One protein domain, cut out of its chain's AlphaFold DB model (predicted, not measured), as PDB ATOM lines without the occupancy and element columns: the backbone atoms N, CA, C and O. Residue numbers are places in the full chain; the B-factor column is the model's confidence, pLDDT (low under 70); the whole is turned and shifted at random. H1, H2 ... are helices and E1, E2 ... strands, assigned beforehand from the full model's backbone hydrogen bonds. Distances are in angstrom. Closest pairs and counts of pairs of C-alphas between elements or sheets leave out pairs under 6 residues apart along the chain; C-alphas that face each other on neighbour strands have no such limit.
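This is residues 204 to 250, 266 to 297 and 314 to 347 of the 448 residues of an uncharacterized protein of Roseomonas sp. Z24 (UniProt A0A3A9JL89). A small, strongly twisted sheet of three strands has H1 packed over one face and the short H2 over the other, while the long H4 crosses H1 on its far side from the sheet. E3 is the long middle strand, H3 sits at its beginning, and the last residues fold back to pair with the end of E1. The printed part has 113 residues with four named helices and three named strands, in the order E1 H1 E2 H2 H3 E3 H4. The sheet's order is E1 E3 E2, antiparallel throughout, and the class is mixed, helices and strands. The whole is compact, with a radius of gyration of the C-alphas of 14.8 A and spans of 43 by 35 by 25 A.

Find C-alpha 204 at (16.727, -14.711, 3.181); from there E1 runs to residue 209, 16.7 A. H1 follows as residues 218 to 228, 15.4 A, and E2 as residues 235 to 239, 13.0 A. H2 is residues 246 to 250, 6.5 A. After a cut, residues 266 to 277 have no named element, and H3 is residues 278 to 284, 10.1 A. Look for C-alpha 286 at (5.506, -21.984, 12.023), where E3 begins; it runs to residue 295, 27.5 A. H4, residues 320 to 339, covers 28.8 A and ends with C-alpha 339 at (0.953, -6.939, 18.401).

Start at E3, the inner strand, whose pairing is staggered: residues 286 to 291 pair with E1 and residues 291 to 295 with E2. Look at N 206 and O 289, 2.9 A, for E1, and at N 292 and O 238, 2.8 A, for E2. E1, H1 and E2 form a split strand-helix-strand unit, two strands running the same way with E3 between them, and its crossover is right-handed. H1 is on the sheet over E3 at a height of 8.7 A, slantwise at 43 degrees on the local plane; its closest C-alphas to E2 are Gly 222 and Phe 239, 6.2 A. On the opposite face H2 is over E3 at a height of 9.3 A, with C-alphas 246 and 288 closest, 6.3 A. H3 only grazes the sheet. H4 is not on the sheet; with residues 328 to 336 alone it touches H1, C-alphas 228 and 332 closest at 6.5 A, opposite ways at a tilt of 37 degrees, only just steep. Residues 344 to 345 pair antiparallel with residues 208 to 209 of E1. In H1, H2, H3 and H4 every O i to N i+4 pair is within hydrogen-bond range.

The two C-alphas farthest apart, those of Thr 279 and Glu 314, are 44.1 A apart. Residues 251 to 265 and 298 to 313 are not printed, with gaps of 22.9 A and 16.1 A between the C-alphas across the cuts. Of the links that are printed whole, H3 to E3 is tight and the others are short. The mean pLDDT of the printed part is 91.9, and residues 314 to 316 are under 70 in this model.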
ATOM      1  N   VAL A 204      16.719 -14.635   1.717       97.94
ATOM      2  CA  VAL A 204      16.727 -14.711   3.181       97.94
ATOM      3  C   VAL A 204      15.382 -15.214   3.682       97.94
ATOM      4  O   VAL A 204      14.358 -15.108   2.995       97.94
ATOM      5  N   ALA A 205      15.370 -15.752   4.892       98.25
ATOM      6  CA  ALA A 205      14.182 -16.261   5.546       98.25
ATOM      7  C   ALA A 205      14.048 -15.658   6.944       98.25
ATOM      8  O   ALA A 205      15.012 -15.559   7.697       98.25
ATOM      9  N   LEU A 206      12.826 -15.272   7.295       98.44
ATOM     10  CA  LEU A 206      12.443 -14.913   8.653       98.44
ATOM     11  C   LEU A 206      11.414 -15.942   9.137       98.44
ATOM     12  O   LEU A 206      10.228 -15.826   8.792       98.44
ATOM     13  N   PRO A 207      11.846 -16.975   9.880       98.25
ATOM     14  CA  PRO A 207      10.945 -17.910  10.529       98.25
ATOM     15  C   PRO A 207      10.164 -17.225  11.652       98.25
ATOM     16  O   PRO A 207      10.664 -16.332  12.340       98.25
ATOM     17  N   VAL A 208       8.915 -17.638  11.843       97.81
ATOM     18  CA  VAL A 208       8.024 -17.079  12.863       97.81
ATOM     19  C   VAL A 208       7.222 -18.209  13.493       97.81
ATOM     20  O   VAL A 208       6.489 -18.910  12.791       97.81
ATOM     21  N   ALA A 209       7.323 -18.361  14.813       95.88
ATOM     22  CA  ALA A 209       6.412 -19.206  15.575       95.88
ATOM     23  C   ALA A 209       5.038 -18.527  15.620       95.88
ATOM     24  O   ALA A 209       4.903 -17.370  16.033       95.88
ATOM     25  N   LEU A 210       4.016 -19.231  15.147       94.75
ATOM     26  CA  LEU A 210       2.672 -18.696  14.968       94.75
ATOM     27  C   LEU A 210       1.805 -18.975  16.204       94.75
ATOM     28  O   LEU A 210       1.907 -20.048  16.804       94.75
ATOM     29  N   PRO A 211       0.904 -18.049  16.577       89.25
ATOM     30  CA  PRO A 211      -0.019 -18.273  17.681       89.25
ATOM     31  C   PRO A 211      -1.061 -19.347  17.322       89.25
ATOM     32  O   PRO A 211      -1.362 -19.563  16.139       89.25
ATOM     33  N   PRO A 212      -1.686 -19.997  18.322       78.06
ATOM     34  CA  PRO A 212      -2.776 -20.934  18.085       78.06
ATOM     35  C   PRO A 212      -4.011 -20.183  17.562       78.06
ATOM     36  O   PRO A 212      -4.828 -19.681  18.332       78.06
ATOM     37  N   GLY A 213      -4.167 -20.090  16.241       83.81
ATOM     38  CA  GLY A 213      -5.304 -19.400  15.637       83.81
ATOM     39  C   GLY A 213      -5.046 -18.869  14.232       83.81
ATOM     40  O   GLY A 213      -4.625 -19.603  13.337       83.81
ATOM     41  N   THR A 214      -5.404 -17.601  14.022       87.12
ATOM     42  CA  THR A 214      -5.171 -16.918  12.743       87.12
ATOM     43  C   THR A 214      -3.756 -16.346  12.763       87.12
ATOM     44  O   THR A 214      -3.450 -15.597  13.690       87.12
ATOM     45  N   PRO A 215      -2.898 -16.674  11.782       90.75
ATOM     46  CA  PRO A 215      -1.558 -16.108  11.729       90.75
ATOM     47  C   PRO A 215      -1.624 -14.581  11.548       90.75
ATOM     48  O   PRO A 215      -2.567 -14.088  10.914       90.75
ATOM     49  N   PRO A 216      -0.639 -13.828  12.072       92.75
ATOM     50  CA  PRO A 216      -0.560 -12.392  11.843       92.75
ATOM     51  C   PRO A 216      -0.402 -12.079  10.349       92.75
ATOM     52  O   PRO A 216       0.006 -12.930   9.552       92.75
ATOM     53  N   ASP A 217      -0.730 -10.841   9.974       95.06
ATOM     54  CA  ASP A 217      -0.551 -10.360   8.605       95.06
ATOM     55  C   ASP A 217       0.951 -10.368   8.239       95.06
ATOM     56  O   ASP A 217       1.731  -9.628   8.852       95.06
ATOM     57  N   PRO A 218       1.372 -11.195   7.261       96.25
ATOM     58  CA  PRO A 218       2.771 -11.306   6.852       96.25
ATOM     59  C   PRO A 218       3.337  -9.984   6.318       96.25
ATOM     60  O   PRO A 218       4.500  -9.667   6.576       96.25
ATOM     61  N   VAL A 219       2.522  -9.188   5.614       97.00
ATOM     62  CA  VAL A 219       2.952  -7.908   5.030       97.00
ATOM     63  C   VAL A 219       3.247  -6.910   6.138       97.00
ATOM     64  O   VAL A 219       4.320  -6.311   6.157       97.00
ATOM     65  N   PHE A 220       2.330  -6.781   7.099       95.69
ATOM     66  CA  PHE A 220       2.521  -5.912   8.255       95.69
ATOM     67  C   PHE A 220       3.793  -6.274   9.031       95.69
ATOM     68  O   PHE A 220       4.577  -5.388   9.376       95.69
ATOM     69  N   LEU A 221       4.028  -7.567   9.277       95.88
ATOM     70  CA  LEU A 221       5.214  -8.012  10.004       95.88
ATOM     71  C   LEU A 221       6.501  -7.661   9.241       95.88
ATOM     72  O   LEU A 221       7.399  -7.050   9.824       95.88
ATOM     73  N   GLY A 222       6.564  -7.958   7.940       96.38
ATOM     74  CA  GLY A 222       7.714  -7.627   7.094       96.38
ATOM     75  C   GLY A 222       7.985  -6.120   7.003       96.38
ATOM     76  O   GLY A 222       9.118  -5.680   7.199       96.38
ATOM     77  N   GLU A 223       6.954  -5.304   6.771       96.19
ATOM     78  CA  GLU A 223       7.081  -3.839   6.724       96.19
ATOM     79  C   GLU A 223       7.496  -3.246   8.080       96.19
ATOM     80  O   GLU A 223       8.284  -2.295   8.133       96.19
ATOM     81  N   SER A 224       7.018  -3.820   9.188       96.25
ATOM     82  CA  SER A 224       7.413  -3.385  10.530       96.25
ATOM     83  C   SER A 224       8.896  -3.650  10.813       96.25
ATOM     84  O   SER A 224       9.552  -2.795  11.405       96.25
ATOM     85  N   LEU A 225       9.454  -4.771  10.327       96.44
ATOM     86  CA  LEU A 225      10.889  -5.053  10.428       96.44
ATOM     87  C   LEU A 225      11.695  -4.040   9.616       96.44
ATOM     88  O   LEU A 225      12.616  -3.419  10.146       96.44
ATOM     89  N   ILE A 226      11.315  -3.825   8.354       95.19
ATOM     90  CA  ILE A 226      12.010  -2.901   7.444       95.19
ATOM     91  C   ILE A 226      12.032  -1.475   8.017       95.19
ATOM     92  O   ILE A 226      13.029  -0.766   7.900       95.19
ATOM     93  N   THR A 227      10.954  -1.050   8.678       94.56
ATOM     94  CA  THR A 227      10.842   0.298   9.261       94.56
ATOM     95  C   THR A 227      11.383   0.420  10.688       94.56
ATOM     96  O   THR A 227      11.506   1.539  11.190       94.56
ATOM     97  N   SER A 228      11.754  -0.690  11.336       94.56
ATOM     98  CA  SER A 228      12.266  -0.702  12.715       94.56
ATOM     99  C   SER A 228      13.651  -0.060  12.874       94.56
ATOM    100  O   SER A 228      13.997   0.385  13.968       94.56
ATOM    101  N   GLY A 229      14.443  -0.020  11.794       92.00
ATOM    102  CA  GLY A 229      15.860   0.355  11.832       92.00
ATOM    103  C   GLY A 229      16.795  -0.765  12.308       92.00
ATOM    104  O   GLY A 229      17.937  -0.483  12.659       92.00
ATOM    105  N   ALA A 230      16.324  -2.018  12.362       92.56
ATOM    106  CA  ALA A 230      17.149  -3.178  12.713       92.56
ATOM    107  C   ALA A 230      18.133  -3.589  11.600       92.56
ATOM    108  O   ALA A 230      19.163  -4.194  11.884       92.56
ATOM    109  N   LEU A 231      17.825  -3.261  10.343       91.19
ATOM    110  CA  LEU A 231      18.673  -3.556   9.186       91.19
ATOM    111  C   LEU A 231      19.747  -2.475   9.008       91.19
ATOM    112  O   LEU A 231      19.528  -1.314   9.358       91.19
ATOM    113  N   ALA A 232      20.898  -2.850   8.447       87.00
ATOM    114  CA  ALA A 232      21.909  -1.881   8.026       87.00
ATOM    115  C   ALA A 232      21.358  -0.966   6.913       87.00
ATOM    116  O   ALA A 232      20.507  -1.388   6.129       87.00
ATOM    117  N   GLU A 233      21.829   0.282   6.843       83.12
ATOM    118  CA  GLU A 233      21.309   1.280   5.889       83.12
ATOM    119  C   GLU A 233      21.581   0.886   4.428       83.12
ATOM    120  O   GLU A 233      20.845   1.276   3.519       83.12
ATOM    121  N   GLU A 234      22.632   0.101   4.212       85.44
ATOM    122  CA  GLU A 234      23.078  -0.420   2.926       85.44
ATOM    123  C   GLU A 234      22.293  -1.659   2.486       85.44
ATOM    124  O   GLU A 234      22.400  -2.067   1.331       85.44
ATOM    125  N   LEU A 235      21.489  -2.259   3.366       89.50
ATOM    126  CA  LEU A 235      20.686  -3.427   3.032       89.50
ATOM    127  C   LEU A 235      19.283  -3.006   2.605       89.50
ATOM    128  O   LEU A 235      18.555  -2.317   3.321       89.50
ATOM    129  N   GLU A 236      18.865  -3.484   1.440       92.44
ATOM    130  CA  GLU A 236      17.474  -3.406   1.016       92.44
ATOM    131  C   GLU A 236      16.836  -4.790   1.110       92.44
ATOM    132  O   GLU A 236      17.257  -5.716   0.423       92.44
ATOM    133  N   LEU A 237      15.789  -4.910   1.925       95.31
ATOM    134  CA  LEU A 237      15.044  -6.149   2.124       95.31
ATOM    135  C   LEU A 237      13.619  -6.021   1.580       95.31
ATOM    136  O   LEU A 237      12.929  -5.033   1.841       95.31
ATOM    137  N   ARG A 238      13.162  -7.032   0.838       95.50
ATOM    138  CA  ARG A 238      11.793  -7.122   0.308       95.50
ATOM    139  C   ARG A 238      11.220  -8.513   0.540       95.50
ATOM    140  O   ARG A 238      11.729  -9.477  -0.020       95.50
ATOM    141  N   PHE A 239      10.146  -8.619   1.314       97.62
ATOM    142  CA  PHE A 239       9.462  -9.891   1.556       97.62
ATOM    143  C   PHE A 239       8.395 -10.199   0.503       97.62
ATOM    144  O   PHE A 239       7.757  -9.296  -0.043       97.62
ATOM    145  N   LEU A 240       8.165 -11.491   0.262       97.25
ATOM    146  CA  LEU A 240       6.932 -11.962  -0.360       97.25
ATOM    147  C   LEU A 240       5.734 -11.649   0.553       97.25
ATOM    148  O   LEU A 240       5.862 -11.698   1.777       97.25
ATOM    149  N   PRO A 241       4.552 -11.372  -0.019       96.12
ATOM    150  CA  PRO A 241       3.402 -10.905   0.748       96.12
ATOM    151  C   PRO A 241       2.649 -12.015   1.491       96.12
ATOM    152  O   PRO A 241       1.678 -11.720   2.174       96.12
ATOM    153  N   GLU A 242       3.030 -13.285   1.342       97.19
ATOM    154  CA  GLU A 242       2.301 -14.422   1.908       97.19
ATOM    155  C   GLU A 242       3.248 -15.409   2.595       97.19
ATOM    156  O   GLU A 242       4.372 -15.639   2.142       97.19
ATOM    157  N   TRP A 243       2.757 -16.054   3.653       97.81
ATOM    158  CA  TRP A 243       3.487 -17.073   4.404       97.81
ATOM    159  C   TRP A 243       3.922 -18.250   3.531       97.81
ATOM    160  O   TRP A 243       3.158 -18.732   2.689       97.81
ATOM    161  N   ARG A 244       5.130 -18.758   3.777       97.69
ATOM    162  CA  ARG A 244       5.635 -20.027   3.239       97.69
ATOM    163  C   ARG A 244       5.755 -21.059   4.359       97.69
ATOM    164  O   ARG A 244       5.934 -20.702   5.521       97.69
ATOM    165  N   ALA A 245       5.584 -22.332   4.011       96.12
ATOM    166  CA  ALA A 245       5.691 -23.436   4.960       96.12
ATOM    167  C   ALA A 245       7.166 -23.860   5.056       96.12
ATOM    168  O   ALA A 245       7.776 -23.997   3.992       96.12
ATOM    169  N   PRO A 246       7.733 -24.088   6.255       94.25
ATOM    170  CA  PRO A 246       9.133 -24.499   6.406       94.25
ATOM    171  C   PRO A 246       9.515 -25.701   5.528       94.25
ATOM    172  O   PRO A 246      10.541 -25.691   4.856       94.25
ATOM    173  N   GLU A 247       8.628 -26.691   5.412       93.25
ATOM    174  CA  GLU A 247       8.858 -27.905   4.618       93.25
ATOM    175  C   GLU A 247       8.939 -27.620   3.111       93.25
ATOM    176  O   GLU A 247       9.539 -28.384   2.356       93.25
ATOM    177  N   ALA A 248       8.319 -26.530   2.646       94.38
ATOM    178  CA  ALA A 248       8.417 -26.111   1.252       94.38
ATOM    179  C   ALA A 248       9.781 -25.488   0.934       94.38
ATOM    180  O   ALA A 248      10.201 -25.557  -0.218       94.38
ATOM    181  N   LEU A 249      10.453 -24.892   1.926       94.31
ATOM    182  CA  LEU A 249      11.808 -24.363   1.778       94.31
ATOM    183  C   LEU A 249      12.814 -25.518   1.745       94.31
ATOM    184  O   LEU A 249      13.599 -25.608   0.805       94.31
ATOM    185  N   ASP A 250      12.714 -26.439   2.709       91.31
ATOM    186  CA  ASP A 250      13.596 -27.610   2.852       91.31
ATOM    187  C   ASP A 250      13.569 -28.547   1.628       91.31
ATOM    188  O   ASP A 250      14.557 -29.179   1.263       91.31
ATOM    189  N   ALA A 266      13.071 -10.485 -10.636       91.94
ATOM    190  CA  ALA A 266      12.206 -10.002 -11.711       91.94
ATOM    191  C   ALA A 266      10.881  -9.386 -11.205       91.94
ATOM    192  O   ALA A 266      10.132  -8.811 -11.997       91.94
ATOM    193  N   GLY A 267      10.603  -9.458  -9.898       92.75
ATOM    194  CA  GLY A 267       9.342  -9.021  -9.298       92.75
ATOM    195  C   GLY A 267       8.188  -9.994  -9.548       92.75
ATOM    196  O   GLY A 267       7.026  -9.594  -9.470       92.75
ATOM    197  N   GLU A 268       8.502 -11.244  -9.883       94.25
ATOM    198  CA  GLU A 268       7.540 -12.319 -10.102       94.25
ATOM    199  C   GLU A 268       7.342 -13.133  -8.817       94.25
ATOM    200  O   GLU A 268       8.226 -13.224  -7.963       94.25
ATOM    201  N   GLU A 269       6.161 -13.735  -8.669       93.19
ATOM    202  CA  GLU A 269       5.914 -14.663  -7.568       93.19
ATOM    203  C   GLU A 269       6.525 -16.036  -7.891       93.19
ATOM    204  O   GLU A 269       6.253 -16.581  -8.967       93.19
ATOM    205  N   PRO A 270       7.326 -16.623  -6.983       96.31
ATOM    206  CA  PRO A 270       8.080 -17.818  -7.310       96.31
ATOM    207  C   PRO A 270       7.203 -19.064  -7.448       96.31
ATOM    208  O   PRO A 270       6.509 -19.474  -6.514       96.31
ATOM    209  N   THR A 271       7.294 -19.745  -8.593       93.94
ATOM    210  CA  THR A 271       6.423 -20.901  -8.899       93.94
ATOM    211  C   THR A 271       6.761 -22.116  -8.036       93.94
ATOM    212  O   THR A 271       5.883 -22.896  -7.666       93.94
ATOM    213  N   ALA A 272       8.049 -22.297  -7.729       94.50
ATOM    214  CA  ALA A 272       8.531 -23.421  -6.928       94.50
ATOM    215  C   ALA A 272       8.230 -23.264  -5.429       94.50
ATOM    216  O   ALA A 272       8.371 -24.230  -4.687       94.50
ATOM    217  N   LEU A 273       7.793 -22.076  -5.003       95.94
ATOM    218  CA  LEU A 273       7.555 -21.745  -3.608       95.94
ATOM    219  C   LEU A 273       6.179 -21.070  -3.443       95.94
ATOM    220  O   LEU A 273       6.101 -19.856  -3.219       95.94
ATOM    221  N   PRO A 274       5.080 -21.838  -3.581       95.50
ATOM    222  CA  PRO A 274       3.727 -21.308  -3.462       95.50
ATOM    223  C   PRO A 274       3.385 -20.908  -2.013       95.50
ATOM    224  O   PRO A 274       3.990 -21.435  -1.073       95.50
ATOM    225  N   PRO A 275       2.380 -20.036  -1.809       97.31
ATOM    226  CA  PRO A 275       1.863 -19.710  -0.483       97.31
ATOM    227  C   PRO A 275       1.438 -20.948   0.317       97.31
ATOM    228  O   PRO A 275       0.841 -21.891  -0.218       97.31
ATOM    229  N   ALA A 276       1.720 -20.930   1.617       96.56
ATOM    230  CA  ALA A 276       1.322 -21.984   2.538       96.56
ATOM    231  C   ALA A 276      -0.196 -22.008   2.730       96.56
ATOM    232  O   ALA A 276      -0.860 -20.975   2.854       96.56
ATOM    233  N   LYS A 277      -0.765 -23.209   2.830       95.12
ATOM    234  CA  LYS A 277      -2.168 -23.360   3.223       95.12
ATOM    235  C   LYS A 277      -2.311 -23.083   4.723       95.12
ATOM    236  O   LYS A 277      -1.453 -23.520   5.489       95.12
ATOM    237  N   PRO A 278      -3.436 -22.503   5.183       91.75
ATOM    238  CA  PRO A 278      -3.675 -22.282   6.611       91.75
ATOM    239  C   PRO A 278      -3.532 -23.545   7.469       91.75
ATOM    240  O   PRO A 278      -3.043 -23.471   8.587       91.75
ATOM    241  N   THR A 279      -3.910 -24.713   6.937       90.94
ATOM    242  CA  THR A 279      -3.757 -25.992   7.645       90.94
ATOM    243  C   THR A 279      -2.294 -26.380   7.839       90.94
ATOM    244  O   THR A 279      -1.959 -26.893   8.893       90.94
ATOM    245  N   GLN A 280      -1.419 -26.096   6.866       92.69
ATOM    246  CA  GLN A 280       0.014 -26.387   6.983       92.69
ATOM    247  C   GLN A 280       0.649 -25.522   8.071       92.69
ATOM    248  O   GLN A 280       1.362 -26.044   8.913       92.69
ATOM    249  N   LEU A 281       0.316 -24.226   8.100       93.44
ATOM    250  CA  LEU A 281       0.794 -23.294   9.127       93.44
ATOM    251  C   LEU A 281       0.323 -23.675  10.538       93.44
ATOM    252  O   LEU A 281       1.050 -23.499  11.509       93.44
ATOM    253  N   GLN A 282      -0.902 -24.194  10.658       88.38
ATOM    254  CA  GLN A 282      -1.444 -24.672  11.933       88.38
ATOM    255  C   GLN A 282      -0.810 -25.990  12.387       88.38
ATOM    256  O   GLN A 282      -0.614 -26.181  13.582       88.38
ATOM    257  N   GLU A 283      -0.528 -26.901  11.453       88.06
ATOM    258  CA  GLU A 283       0.104 -28.191  11.741       88.06
ATOM    259  C   GLU A 283       1.580 -28.031  12.121       88.06
ATOM    260  O   GLU A 283       2.024 -28.683  13.065       88.06
ATOM    261  N   SER A 284       2.318 -27.159  11.428       89.44
ATOM    262  CA  SER A 284       3.719 -26.869  11.744       89.44
ATOM    263  C   SER A 284       3.856 -25.998  12.994       89.44
ATOM    264  O   SER A 284       4.813 -26.150  13.744       89.44
ATOM    265  N   GLY A 285       2.918 -25.071  13.223       93.25
ATOM    266  CA  GLY A 285       3.061 -24.009  14.222       93.25
ATOM    267  C   GLY A 285       4.031 -22.899  13.797       93.25
ATOM    268  O   GLY A 285       4.295 -21.992  14.581       93.25
ATOM    269  N   PHE A 286       4.538 -22.940  12.561       96.50
ATOM    270  CA  PHE A 286       5.506 -21.984  12.023       96.50
ATOM    271  C   PHE A 286       5.121 -21.510  10.624       96.50
ATOM    272  O   PHE A 286       4.629 -22.270   9.785       96.50
ATOM    273  N   GLY A 287       5.412 -20.242  10.353       97.44
ATOM    274  CA  GLY A 287       5.387 -19.657   9.020       97.44
ATOM    275  C   GLY A 287       6.714 -18.976   8.729       97.44
ATOM    276  O   GLY A 287       7.365 -18.467   9.636       97.44
ATOM    277  N   VAL A 288       7.109 -18.950   7.460       98.38
ATOM    278  CA  VAL A 288       8.334 -18.276   7.022       98.38
ATOM    279  C   VAL A 288       7.983 -17.114   6.103       98.38
ATOM    280  O   VAL A 288       7.261 -17.294   5.115       98.38
ATOM    281  N   LEU A 289       8.498 -15.925   6.419       98.25
ATOM    282  CA  LEU A 289       8.552 -14.813   5.473       98.25
ATOM    283  C   LEU A 289       9.827 -14.947   4.652       98.25
ATOM    284  O   LEU A 289      10.933 -14.874   5.179       98.25
ATOM    285  N   VAL A 290       9.661 -15.145   3.350       98.31
ATOM    286  CA  VAL A 290      10.780 -15.275   2.415       98.31
ATOM    287  C   VAL A 290      11.062 -13.924   1.793       98.31
ATOM    288  O   VAL A 290      10.155 -13.270   1.270       98.31
ATOM    289  N   GLY A 291      12.314 -13.498   1.895       97.56
ATOM    290  CA  GLY A 291      12.776 -12.182   1.497       97.56
ATOM    291  C   GLY A 291      13.869 -12.225   0.444       97.56
ATOM    292  O   GLY A 291      14.609 -13.194   0.306       97.56
ATOM    293  N   LEU A 292      13.956 -11.127  -0.294       97.12
ATOM    294  CA  LEU A 292      15.056 -10.789  -1.175       97.12
ATOM    295  C   LEU A 292      15.863  -9.671  -0.532       97.12
ATOM    296  O   LEU A 292      15.317  -8.593  -0.277       97.12
ATOM    297  N   GLN A 293      17.143  -9.929  -0.298       95.56
ATOM    298  CA  GLN A 293      18.089  -8.959   0.226       95.56
ATOM    299  C   GLN A 293      19.036  -8.501  -0.884       95.56
ATOM    300  O   GLN A 293      19.656  -9.318  -1.568       95.56
ATOM    301  N   TYR A 294      19.167  -7.189  -1.039       91.44
ATOM    302  CA  TYR A 294      20.205  -6.558  -1.844       91.44
ATOM    303  C   TYR A 294      21.205  -5.878  -0.925       91.44
ATOM    304  O   TYR A 294      20.815  -5.093  -0.058       91.44
ATOM    305  N   ASP A 295      22.482  -6.157  -1.151       86.06
ATOM    306  CA  ASP A 295      23.571  -5.459  -0.485       86.06
ATOM    307  C   ASP A 295      24.069  -4.307  -1.362       86.06
ATOM    308  O   ASP A 295      24.543  -4.506  -2.483       86.06
ATOM    309  N   TRP A 296      23.925  -3.084  -0.859       85.19
ATOM    310  CA  TRP A 296      24.382  -1.870  -1.519       85.19
ATOM    311  C   TRP A 296      25.722  -1.352  -0.990       85.19
ATOM    312  O   TRP A 296      26.135  -0.260  -1.400       85.19
ATOM    313  N   ALA A 297      26.432  -2.117  -0.153       83.44
ATOM    314  CA  ALA A 297      27.762  -1.803   0.375       83.44
ATOM    315  C   ALA A 297      28.879  -1.915  -0.688       83.44
ATOM    316  O   ALA A 297      30.004  -2.330  -0.416       83.44
ATOM    317  N   GLU A 314      36.076  -8.166  10.718       66.69
ATOM    318  CA  GLU A 314      36.867  -9.136  11.480       66.69
ATOM    319  C   GLU A 314      35.942 -10.256  11.978       66.69
ATOM    320  O   GLU A 314      35.054 -10.015  12.799       66.69
ATOM    321  N   GLU A 315      36.166 -11.486  11.507       64.19
ATOM    322  CA  GLU A 315      35.383 -12.652  11.923       64.19
ATOM    323  C   GLU A 315      35.341 -12.787  13.456       64.19
ATOM    324  O   GLU A 315      36.368 -12.794  14.145       64.19
ATOM    325  N   GLY A 316      34.128 -12.905  13.997       64.38
ATOM    326  CA  GLY A 316      33.886 -13.188  15.412       64.38
ATOM    327  C   GLY A 316      33.953 -11.986  16.361       64.38
ATOM    328  O   GLY A 316      33.857 -12.186  17.574       64.38
ATOM    329  N   LYS A 317      34.097 -10.748  15.866       72.31
ATOM    330  CA  LYS A 317      33.959  -9.545  16.702       72.31
ATOM    331  C   LYS A 317      32.753  -8.719  16.294       72.31
ATOM    332  O   LYS A 317      32.810  -7.970  15.328       72.31
ATOM    333  N   GLU A 318      31.716  -8.793  17.120       78.06
ATOM    334  CA  GLU A 318      30.559  -7.912  17.012       78.06
ATOM    335  C   GLU A 318      30.993  -6.443  17.150       78.06
ATOM    336  O   GLU A 318      31.609  -6.031  18.145       78.06
ATOM    337  N   THR A 319      30.687  -5.637  16.138       83.69
ATOM    338  CA  THR A 319      30.930  -4.194  16.180       83.69
ATOM    339  C   THR A 319      29.898  -3.495  17.079       83.69
ATOM    340  O   THR A 319      28.777  -3.977  17.247       83.69
ATOM    341  N   PRO A 320      30.200  -2.310  17.646       85.88
ATOM    342  CA  PRO A 320      29.210  -1.555  18.422       85.88
ATOM    343  C   PRO A 320      27.926  -1.241  17.641       85.88
ATOM    344  O   PRO A 320      26.857  -1.107  18.234       85.88
ATOM    345  N   GLU A 321      28.032  -1.105  16.319       84.50
ATOM    346  CA  GLU A 321      26.890  -0.871  15.438       84.50
ATOM    347  C   GLU A 321      26.052  -2.138  15.247       84.50
ATOM    348  O   GLU A 321      24.826  -2.059  15.296       84.50
ATOM    349  N   GLU A 322      26.687  -3.305  15.103       85.50
ATOM    350  CA  GLU A 322      26.004  -4.606  15.082       85.50
ATOM    351  C   GLU A 322      25.266  -4.861  16.393       85.50
ATOM    352  O   GLU A 322      24.062  -5.109  16.362       85.50
ATOM    353  N   ALA A 323      25.924  -4.652  17.535       87.75
ATOM    354  CA  ALA A 323      25.299  -4.789  18.848       87.75
ATOM    355  C   ALA A 323      24.105  -3.837  19.030       87.75
ATOM    356  O   ALA A 323      23.074  -4.197  19.607       87.75
ATOM    357  N   ALA A 324      24.215  -2.600  18.534       89.75
ATOM    358  CA  ALA A 324      23.114  -1.644  18.572       89.75
ATOM    359  C   ALA A 324      21.935  -2.099  17.694       89.75
ATOM    360  O   ALA A 324      20.785  -2.002  18.134       89.75
ATOM    361  N   ARG A 325      22.207  -2.619  16.491       91.06
ATOM    362  CA  ARG A 325      21.192  -3.173  15.580       91.06
ATOM    363  C   ARG A 325      20.528  -4.420  16.157       91.06
ATOM    364  O   ARG A 325      19.301  -4.481  16.156       91.06
ATOM    365  N   ALA A 326      21.291  -5.338  16.747       90.75
ATOM    366  CA  ALA A 326      20.762  -6.511  17.441       90.75
ATOM    367  C   ALA A 326      19.776  -6.106  18.550       90.75
ATOM    368  O   ALA A 326      18.669  -6.628  18.634       90.75
ATOM    369  N   GLN A 327      20.091  -5.071  19.337       93.88
ATOM    370  CA  GLN A 327      19.151  -4.547  20.335       93.88
ATOM    371  C   GLN A 327      17.895  -3.907  19.723       93.88
ATOM    372  O   GLN A 327      16.830  -3.936  20.344       93.88
ATOM    373  N   VAL A 328      17.997  -3.263  18.553       95.75
ATOM    374  CA  VAL A 328      16.820  -2.755  17.825       95.75
ATOM    375  C   VAL A 328      15.955  -3.923  17.355       95.75
ATOM    376  O   VAL A 328      14.740  -3.870  17.543       95.75
ATOM    377  N   PHE A 329      16.574  -4.975  16.820       95.94
ATOM    378  CA  PHE A 329      15.894  -6.192  16.386       95.94
ATOM    379  C   PHE A 329      15.142  -6.861  17.540       95.94
ATOM    380  O   PHE A 329      13.945  -7.103  17.423       95.94
ATOM    381  N   GLU A 330      15.778  -7.038  18.699       95.00
ATOM    382  CA  GLU A 330      15.127  -7.614  19.884       95.00
ATOM    383  C   GLU A 330      13.947  -6.771  20.389       95.00
ATOM    384  O   GLU A 330      12.884  -7.298  20.729       95.00
ATOM    385  N   ARG A 331      14.071  -5.436  20.373       95.88
ATOM    386  CA  ARG A 331      12.936  -4.551  20.692       95.88
ATOM    387  C   ARG A 331      11.793  -4.698  19.692       95.88
ATOM    388  O   ARG A 331      10.631  -4.654  20.091       95.88
ATOM    389  N   TRP A 332      12.112  -4.849  18.409       96.94
ATOM    390  CA  TRP A 332      11.115  -5.093  17.375       96.94
ATOM    391  C   TRP A 332      10.424  -6.452  17.569       96.94
ATOM    392  O   TRP A 332       9.196  -6.491  17.527       96.94
ATOM    393  N   ARG A 333      11.160  -7.529  17.878       95.31
ATOM    394  CA  ARG A 333      10.589  -8.856  18.181       95.31
ATOM    395  C   ARG A 333       9.599  -8.799  19.341       95.31
ATOM    396  O   ARG A 333       8.495  -9.325  19.225       95.31
ATOM    397  N   ALA A 334       9.956  -8.108  20.426       92.12
ATOM    398  CA  ALA A 334       9.064  -7.919  21.569       92.12
ATOM    399  C   ALA A 334       7.777  -7.167  21.180       92.12
ATOM    400  O   ALA A 334       6.678  -7.575  21.557       92.12
ATOM    401  N   ALA A 335       7.888  -6.110  20.370       93.38
ATOM    402  CA  ALA A 335       6.725  -5.376  19.874       93.38
ATOM    403  C   ALA A 335       5.855  -6.217  18.920       93.38
ATOM    404  O   ALA A 335       4.627  -6.125  18.961       93.38
ATOM    405  N   ALA A 336       6.474  -7.050  18.078       93.31
ATOM    406  CA  ALA A 336       5.771  -7.977  17.198       93.31
ATOM    407  C   ALA A 336       4.992  -9.032  17.998       93.31
ATOM    408  O   ALA A 336       3.830  -9.279  17.684       93.31
ATOM    409  N   TYR A 337       5.583  -9.570  19.069       91.44
ATOM    410  CA  TYR A 337       4.920 -10.503  19.982       91.44
ATOM    411  C   TYR A 337       3.660  -9.912  20.619       91.44
ATOM    412  O   TYR A 337       2.598 -10.538  20.595       91.44
ATOM    413  N   GLU A 338       3.753  -8.683  21.133       89.19
ATOM    414  CA  GLU A 338       2.608  -7.978  21.719       89.19
ATOM    415  C   GLU A 338       1.512  -7.684  20.681       89.19
ATOM    416  O   GLU A 338       0.323  -7.816  20.973       89.19
ATOM    417  N   ALA A 339       1.895  -7.289  19.462       88.56
ATOM    418  CA  ALA A 339       0.953  -6.939  18.401       88.56
ATOM    419  C   ALA A 339       0.300  -8.161  17.729       88.56
ATOM    420  O   ALA A 339      -0.827  -8.063  17.241       88.56
ATOM    421  N   GLY A 340       1.007  -9.291  17.676       82.94
ATOM    422  CA  GLY A 340       0.617 -10.507  16.962       82.94
ATOM    423  C   GLY A 340       0.012 -11.604  17.837       82.94
ATOM    424  O   GLY A 340       0.022 -12.758  17.417       82.94
ATOM    425  N   ASP A 341      -0.485 -11.258  19.031       84.69
ATOM    426  CA  ASP A 341      -1.140 -12.176  19.983       84.69
ATOM    427  C   ASP A 341      -0.286 -13.414  20.315       84.69
ATOM    428  O   ASP A 341      -0.762 -14.550  20.337       84.69
ATOM    429  N   GLY A 342       1.012 -13.191  20.539       83.19
ATOM    430  CA  GLY A 342       1.953 -14.242  20.912       83.19
ATOM    431  C   GLY A 342       2.754 -14.852  19.760       83.19
ATOM    432  O   GLY A 342       3.379 -15.893  19.961       83.19
ATOM    433  N   CYS A 343       2.765 -14.238  18.570       91.44
ATOM    434  CA  CYS A 343       3.704 -14.634  17.521       91.44
ATOM    435  C   CYS A 343       5.153 -14.331  17.936       91.44
ATOM    436  O   CYS A 343       5.435 -13.291  18.526       91.44
ATOM    437  N   VAL A 344       6.093 -15.216  17.620       94.50
ATOM    438  CA  VAL A 344       7.510 -15.011  17.953       94.50
ATOM    439  C   VAL A 344       8.301 -15.030  16.655       94.50
ATOM    440  O   VAL A 344       8.488 -16.108  16.097       94.50
ATOM    441  N   PRO A 345       8.752 -13.877  16.132       96.69
ATOM    442  CA  PRO A 345       9.748 -13.865  15.069       96.69
ATOM    443  C   PRO A 345      11.082 -14.414  15.591       96.69
ATOM    444  O   PRO A 345      11.467 -14.114  16.727       96.69
ATOM    445  N   LEU A 346      11.764 -15.217  14.781       96.75
ATOM    446  CA  LEU A 346      13.097 -15.767  15.047       96.75
ATOM    447  C   LEU A 346      14.165 -14.861  14.398       96.75
ATOM    448  O   LEU A 346      13.864 -13.708  14.063       96.75
ATOM    449  N   ALA A 347      15.405 -15.333  14.246       95.81
ATOM    450  CA  ALA A 347      16.433 -14.598  13.513       95.81
ATOM    451  C   ALA A 347      16.099 -14.460  12.010       95.81
ATOM    452  O   ALA A 347      15.435 -15.308  11.411       95.81
TER     453      ALA A 347